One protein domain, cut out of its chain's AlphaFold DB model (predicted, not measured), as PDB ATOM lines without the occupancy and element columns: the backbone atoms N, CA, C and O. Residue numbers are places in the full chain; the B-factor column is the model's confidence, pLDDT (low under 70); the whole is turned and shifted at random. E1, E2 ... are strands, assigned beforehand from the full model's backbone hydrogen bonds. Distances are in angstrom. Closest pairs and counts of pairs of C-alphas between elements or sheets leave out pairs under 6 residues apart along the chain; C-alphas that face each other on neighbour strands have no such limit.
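Overview. This is residues 2 to 55 of the 173 residues of an uncharacterized protein of Acidobacteria bacterium (UniProt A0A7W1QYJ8). With little regular structure, this is a long two-stranded hairpin, E1 and E2, lengthened by the loop of residues 17 to 29, while the stretch 38 to 55 folds back after E2 and runs the length of the hairpin. The printed part has 54 residues with no named helix and two named strands, E1 then E2, antiparallel; its class is all strand, with 15 residues in named elements. It is loose, with a radius of gyration of the C-alphas of 13.7 A, and a rod spanning 40 by 18 by 16 A.

Arrangement. E1, residues 10 to 16, and E2, residues 30 to 37, form a hairpin of antiparallel neighbours, their directions 158 degrees apart. The C-alphas of Gln 11 and Glu 36 face each other at 4.5 A. N 12 and O 35, 2.8 A, and N 32 and O 14, 2.7 A, are within hydrogen-bond range.

Along the chain. E1 measures 19.3 A from C-alpha 10 at (417.335, 132.636, 387.954) to C-alpha 16. E2 measures 20.1 A and ends with C-alpha 37 at (412.097, 132.962, 387.567).

Size, cuts and confidence. The C-alphas farthest apart, of Gly 40 and Asn 55, are 40.6 A apart. The printed part has no cut. The link from E1 to E2 is long, 13 residues. Residues 20 to 26 have pLDDT under 70.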
ATOM      1  N   PHE A   2     402.987 133.720 373.858       85.12
ATOM      2  CA  PHE A   2     404.100 132.785 374.024       85.12
ATOM      3  C   PHE A   2     404.177 132.379 375.494       85.12
ATOM      4  O   PHE A   2     403.860 133.187 376.367       85.12
ATOM      5  N   ARG A   3     404.573 131.135 375.762       89.56
ATOM      6  CA  ARG A   3     404.739 130.595 377.113       89.56
ATOM      7  C   ARG A   3     406.026 129.786 377.149       89.56
ATOM      8  O   ARG A   3     406.247 128.959 376.269       89.56
ATOM      9  N   PHE A   4     406.847 130.043 378.159       88.69
ATOM     10  CA  PHE A   4     408.070 129.299 378.433       88.69
ATOM     11  C   PHE A   4     407.862 128.501 379.717       88.69
ATOM     12  O   PHE A   4     407.392 129.048 380.715       88.69
ATOM     13  N   GLU A   5     408.184 127.214 379.681       90.56
ATOM     14  CA  GLU A   5     408.059 126.298 380.814       90.56
ATOM     15  C   GLU A   5     409.378 125.560 381.040       90.56
ATOM     16  O   GLU A   5     410.258 125.581 380.184       90.56
ATOM     17  N   GLY A   6     409.530 124.930 382.206       89.88
ATOM     18  CA  GLY A   6     410.734 124.156 382.528       89.88
ATOM     19  C   GLY A   6     411.993 124.995 382.769       89.88
ATOM     20  O   GLY A   6     413.080 124.438 382.858       89.88
ATOM     21  N   LEU A   7     411.865 126.319 382.895       90.25
ATOM     22  CA  LEU A   7     412.990 127.196 383.214       90.25
ATOM     23  C   LEU A   7     413.502 126.932 384.637       90.25
ATOM     24  O   LEU A   7     412.721 126.774 385.582       90.25
ATOM     25  N   HIS A   8     414.825 126.924 384.787       91.19
ATOM     26  CA  HIS A   8     415.466 126.916 386.096       91.19
ATOM     27  C   HIS A   8     415.222 128.242 386.833       91.19
ATOM     28  O   HIS A   8     414.831 129.249 386.247       91.19
ATOM     29  N   GLY A   9     415.423 128.240 388.152       93.31
ATOM     30  CA  GLY A   9     415.371 129.482 388.917       93.31
ATOM     31  C   GLY A   9     416.543 130.392 388.546       93.31
ATOM     32  O   GLY A   9     417.671 129.910 388.459       93.31
ATOM     33  N   GLY A  10     416.290 131.684 388.335       94.00
ATOM     34  CA  GLY A  10     417.335 132.636 387.954       94.00
ATOM     35  C   GLY A  10     416.814 133.940 387.357       94.00
ATOM     36  O   GLY A  10     415.607 134.131 387.210       94.00
ATOM     37  N   GLN A  11     417.740 134.835 387.011       94.56
ATOM     38  CA  GLN A  11     417.450 136.086 386.309       94.56
ATOM     39  C   GLN A  11     417.549 135.870 384.798       94.56
ATOM     40  O   GLN A  11     418.557 135.370 384.299       94.56
ATOM     41  N   TYR A  12     416.510 136.262 384.069       92.25
ATOM     42  CA  TYR A  12     416.398 136.081 382.629       92.25
ATOM     43  C   TYR A  12     416.159 137.414 381.948       92.25
ATOM     44  O   TYR A  12     415.237 138.144 382.301       92.25
ATOM     45  N   LYS A  13     416.938 137.685 380.902       92.12
ATOM     46  CA  LYS A  13     416.691 138.793 379.988       92.12
ATOM     47  C   LYS A  13     416.028 138.270 378.728       92.12
ATOM     48  O   LYS A  13     416.549 137.371 378.073       92.12
ATOM     49  N   ILE A  14     414.863 138.815 378.409       91.44
ATOM     50  CA  ILE A  14     414.019 138.322 377.326       91.44
ATOM     51  C   ILE A  14     414.109 139.291 376.164       91.44
ATOM     52  O   ILE A  14     413.975 140.501 376.336       91.44
ATOM     53  N   TYR A  15     414.290 138.739 374.974       90.62
ATOM     54  CA  TYR A  15     414.360 139.479 373.727       90.62
ATOM     55  C   TYR A  15     413.348 138.919 372.736       90.62
ATOM     56  O   TYR A  15     412.972 137.749 372.803       90.62
ATOM     57  N   THR A  16     412.927 139.755 371.797       89.44
ATOM     58  CA  THR A  16     412.201 139.331 370.603       89.44
ATOM     59  C   THR A  16     412.989 139.711 369.364       89.44
ATOM     60  O   THR A  16     413.696 140.717 369.353       89.44
ATOM     61  N   GLN A  17     412.848 138.910 368.317       87.56
ATOM     62  CA  GLN A  17     413.331 139.237 366.987       87.56
ATOM     63  C   GLN A  17     412.412 138.625 365.940       87.56
ATOM     64  O   GLN A  17     411.816 137.569 366.158       87.56
ATOM     65  N   ASP A  18     412.330 139.267 364.779       83.31
ATOM     66  CA  ASP A  18     411.711 138.637 363.621       83.31
ATOM     67  C   ASP A  18     412.611 137.514 363.074       83.31
ATOM     68  O   ASP A  18     413.807 137.722 362.852       83.31
ATOM     69  N   SER A  19     412.004 136.350 362.829       70.19
ATOM     70  CA  SER A  19     412.633 135.155 362.247       70.19
ATOM     71  C   SER A  19     413.008 135.310 360.767       70.19
ATOM     72  O   SER A  19     413.640 134.423 360.203       70.19
ATOM     73  N   GLY A  20     412.602 136.408 360.116       61.59
ATOM     74  CA  GLY A  20     413.055 136.785 358.774       61.59
ATOM     75  C   GLY A  20     412.512 135.925 357.630       61.59
ATOM     76  O   GLY A  20     412.846 136.181 356.478       61.59
ATOM     77  N   LYS A  21     411.655 134.928 357.903       56.59
ATOM     78  CA  LYS A  21     411.226 133.956 356.884       56.59
ATOM     79  C   LYS A  21     410.187 134.484 355.881       56.59
ATOM     80  O   LYS A  21     410.062 133.871 354.825       56.59
ATOM     81  N   LYS A  22     409.419 135.555 356.169       48.78
ATOM     82  CA  LYS A  22     408.270 135.974 355.314       48.78
ATOM     83  C   LYS A  22     407.858 137.464 355.336       48.78
ATOM     84  O   LYS A  22     406.792 137.784 354.821       48.78
ATOM     85  N   SER A  23     408.626 138.380 355.929       49.47
ATOM     86  CA  SER A  23     408.183 139.777 356.109       49.47
ATOM     87  C   SER A  23     409.089 140.777 355.387       49.47
ATOM     88  O   SER A  23     410.284 140.830 355.659       49.47
ATOM     89  N   GLU A  24     408.513 141.640 354.537       52.28
ATOM     90  CA  GLU A  24     409.187 142.845 354.004       52.28
ATOM     91  C   GLU A  24     409.592 143.830 355.116       52.28
ATOM     92  O   GLU A  24     410.438 144.704 354.927       52.28
ATOM     93  N   LYS A  25     408.992 143.691 356.304       56.28
ATOM     94  CA  LYS A  25     409.309 144.465 357.504       56.28
ATOM     95  C   LYS A  25     410.071 143.569 358.472       56.28
ATOM     96  O   LYS A  25     409.450 142.829 359.232       56.28
ATOM     97  N   SER A  26     411.400 143.631 358.443       61.94
ATOM     98  CA  SER A  26     412.217 142.984 359.470       61.94
ATOM     99  C   SER A  26     412.380 143.917 360.668       61.94
ATOM    100  O   SER A  26     412.798 145.066 360.507       61.94
ATOM    101  N   TYR A  27     412.029 143.421 361.854       72.50
ATOM    102  CA  TYR A  27     412.111 144.172 363.108       72.50
ATOM    103  C   TYR A  27     413.389 143.836 363.857       72.50
ATOM    104  O   TYR A  27     413.646 142.651 364.095       72.50
ATOM    105  N   ALA A  28     414.166 144.855 364.231       82.19
ATOM    106  CA  ALA A  28     415.380 144.658 365.019       82.19
ATOM    107  C   ALA A  28     415.089 143.952 366.346       82.19
ATOM    108  O   ALA A  28     413.951 143.918 366.821       82.19
ATOM    109  N   VAL A  29     416.137 143.368 366.929       87.50
ATOM    110  CA  VAL A  29     416.054 142.796 368.269       87.50
ATOM    111  C   VAL A  29     415.530 143.851 369.237       87.50
ATOM    112  O   VAL A  29     416.082 144.945 369.336       87.50
ATOM    113  N   GLU A  30     414.500 143.500 370.000       88.88
ATOM    114  CA  GLU A  30     413.993 144.341 371.079       88.88
ATOM    115  C   GLU A  30     414.046 143.574 372.402       88.88
ATOM    116  O   GLU A  30     413.526 142.465 372.520       88.88
ATOM    117  N   SER A  31     414.658 144.180 373.424       89.56
ATOM    118  CA  SER A  31     414.564 143.678 374.798       89.56
ATOM    119  C   SER A  31     413.125 143.813 375.284       89.56
ATOM    120  O   SER A  31     412.586 144.918 375.322       89.56
ATOM    121  N   ILE A  32     412.495 142.709 375.671       91.12
ATOM    122  CA  ILE A  32     411.157 142.690 376.265       91.12
ATOM    123  C   ILE A  32     411.220 143.091 377.744       91.12
ATOM    124  O   ILE A  32     410.340 143.802 378.225       91.12
ATOM    125  N   GLY A  33     412.280 142.699 378.445       91.75
ATOM    126  CA  GLY A  33     412.477 143.004 379.856       91.75
ATOM    127  C   GLY A  33     413.331 141.954 380.550       91.75
ATOM    128  O   GLY A  33     413.844 141.031 379.915       91.75
ATOM    129  N   GLU A  34     413.462 142.106 381.860       94.06
ATOM    130  CA  GLU A  34     414.164 141.171 382.735       94.06
ATOM    131  C   GLU A  34     413.165 140.597 383.743       94.06
ATOM    132  O   GLU A  34     412.302 141.324 384.239       94.06
ATOM    133  N   ILE A  35     413.244 139.290 384.000       94.94
ATOM    134  CA  ILE A  35     412.426 138.615 385.010       94.94
ATOM    135  C   ILE A  35     413.257 137.699 385.878       94.94
ATOM    136  O   ILE A  35     414.159 137.009 385.408       94.94
ATOM    137  N   GLU A  36     412.841 137.607 387.132       95.62
ATOM    138  CA  GLU A  36     413.286 136.560 388.029       95.62
ATOM    139  C   GLU A  36     412.316 135.378 387.957       95.62
ATOM    140  O   GLU A  36     411.126 135.491 388.276       95.62
ATOM    141  N   VAL A  37     412.825 134.226 387.538       94.75
ATOM    142  CA  VAL A  37     412.097 132.962 387.567       94.75
ATOM    143  C   VAL A  37     412.347 132.296 388.913       94.75
ATOM    144  O   VAL A  37     413.484 132.053 389.312       94.75
ATOM    145  N   THR A  38     411.263 131.955 389.607       95.31
ATOM    146  CA  THR A  38     411.298 131.192 390.859       95.31
ATOM    147  C   THR A  38     410.450 129.933 390.708       95.31
ATOM    148  O   THR A  38     409.373 129.970 390.110       95.31
ATOM    149  N   LYS A  39     410.900 128.812 391.285       93.94
ATOM    150  CA  LYS A  39     410.191 127.527 391.208       93.94
ATOM    151  C   LYS A  39     408.734 127.661 391.676       93.94
ATOM    152  O   LYS A  39     408.470 128.188 392.754       93.94
ATOM    153  N   GLY A  40     407.801 127.159 390.866       92.94
ATOM    154  CA  GLY A  40     406.366 127.139 391.176       92.94
ATOM    155  C   GLY A  40     405.636 128.475 390.999       92.94
ATOM    156  O   GLY A  40     404.437 128.534 391.259       92.94
ATOM    157  N   LYS A  41     406.315 129.539 390.546       94.00
ATOM    158  CA  LYS A  41     405.690 130.834 390.244       94.00
ATOM    159  C   LYS A  41     405.602 131.056 388.739       94.00
ATOM    160  O   LYS A  41     406.526 130.736 388.000       94.00
ATOM    161  N   THR A  42     404.491 131.643 388.299       93.06
ATOM    162  CA  THR A  42     404.321 132.126 386.922       93.06
ATOM    163  C   THR A  42     404.514 133.636 386.905       93.06
ATOM    164  O   THR A  42     403.910 134.335 387.717       93.06
ATOM    165  N   GLN A  43     405.333 134.131 385.979       93.19
ATOM    166  CA  GLN A  43     405.535 135.559 385.741       93.19
ATOM    167  C   GLN A  43     404.948 135.938 384.382       93.19
ATOM    168  O   GLN A  43     405.096 135.197 383.413       93.19
ATOM    169  N   ASN A  44     404.297 137.100 384.312       91.94
ATOM    170  CA  ASN A  44     403.727 137.630 383.076       91.94
ATOM    171  C   ASN A  44     404.469 138.900 382.672       91.94
ATOM    172  O   ASN A  44     404.649 139.798 383.490       91.94
ATOM    173  N   ILE A  45     404.829 139.003 381.392       90.56
ATOM    174  CA  ILE A  45     405.372 140.232 380.816       90.56
ATOM    175  C   ILE A  45     404.498 140.642 379.647       90.56
ATOM    176  O   ILE A  45     404.243 139.855 378.736       90.56
ATOM    177  N   ILE A  46     404.068 141.898 379.667       90.75
ATOM    178  CA  ILE A  46     403.304 142.505 378.586       90.75
ATOM    179  C   ILE A  46     404.099 143.710 378.104       90.75
ATOM    180  O   ILE A  46     404.277 144.678 378.839       90.75
ATOM    181  N   LYS A  47     404.571 143.655 376.857       89.00
ATOM    182  CA  LYS A  47     405.254 144.776 376.212       89.00
ATOM    183  C   LYS A  47     404.697 145.013 374.820       89.00
ATOM    184  O   LYS A  47     404.527 144.082 374.037       89.00
ATOM    185  N   LYS A  48     404.450 146.284 374.506       87.62
ATOM    186  CA  LYS A  48     404.174 146.721 373.140       87.62
ATOM    187  C   LYS A  48     405.495 146.842 372.388       87.62
ATOM    188  O   LYS A  48     406.339 147.641 372.787       87.62
ATOM    189  N   LEU A  49     405.640 146.066 371.320       83.88
ATOM    190  CA  LEU A  49     406.846 146.079 370.499       83.88
ATOM    191  C   LEU A  49     406.958 147.389 369.719       83.88
ATOM    192  O   LEU A  49     405.970 147.891 369.170       83.88
ATOM    193  N   LYS A  50     408.167 147.939 369.672       82.12
ATOM    194  CA  LYS A  50     408.509 149.088 368.841       82.12
ATOM    195  C   LYS A  50     409.037 148.582 367.505       82.12
ATOM    196  O   LYS A  50     409.972 147.799 367.431       82.12
ATOM    197  N   SER A  51     408.437 149.068 366.426       72.00
ATOM    198  CA  SER A  51     408.908 148.782 365.075       72.00
ATOM    199  C   SER A  51     410.156 149.612 364.771       72.00
ATOM    200  O   SER A  51     410.029 150.791 364.441       72.00
ATOM    201  N   SER A  52     411.337 149.002 364.808       77.38
ATOM    202  CA  SER A  52     412.561 149.554 364.213       77.38
ATOM    203  C   SER A  52     412.978 148.727 362.999       77.38
ATOM    204  O   SER A  52     412.822 147.505 362.981       77.38
ATOM    205  N   ARG A  53     413.474 149.400 361.954       79.12
ATOM    206  CA  ARG A  53     414.062 148.719 360.794       79.12
ATOM    207  C   ARG A  53     415.419 148.148 361.188       79.12
ATOM    208  O   ARG A  53     416.161 148.815 361.903       79.12
ATOM    209  N   LYS A  54     415.725 146.950 360.692       81.88
ATOM    210  CA  LYS A  54     417.078 146.392 360.753       81.88
ATOM    211  C   LYS A  54     417.976 147.029 359.701       81.88
ATOM    212  O   LYS A  54     417.539 147.177 358.558       81.88
ATOM    213  N   ASN A  55     419.217 147.342 360.058       87.12
ATOM    214  CA  ASN A  55     420.237 147.752 359.095       87.12
ATOM    215  C   ASN A  55     421.052 146.561 358.586       87.12
ATOM    216  O   ASN A  55     421.619 146.655 357.499       87.12
TER     217      ASN A  55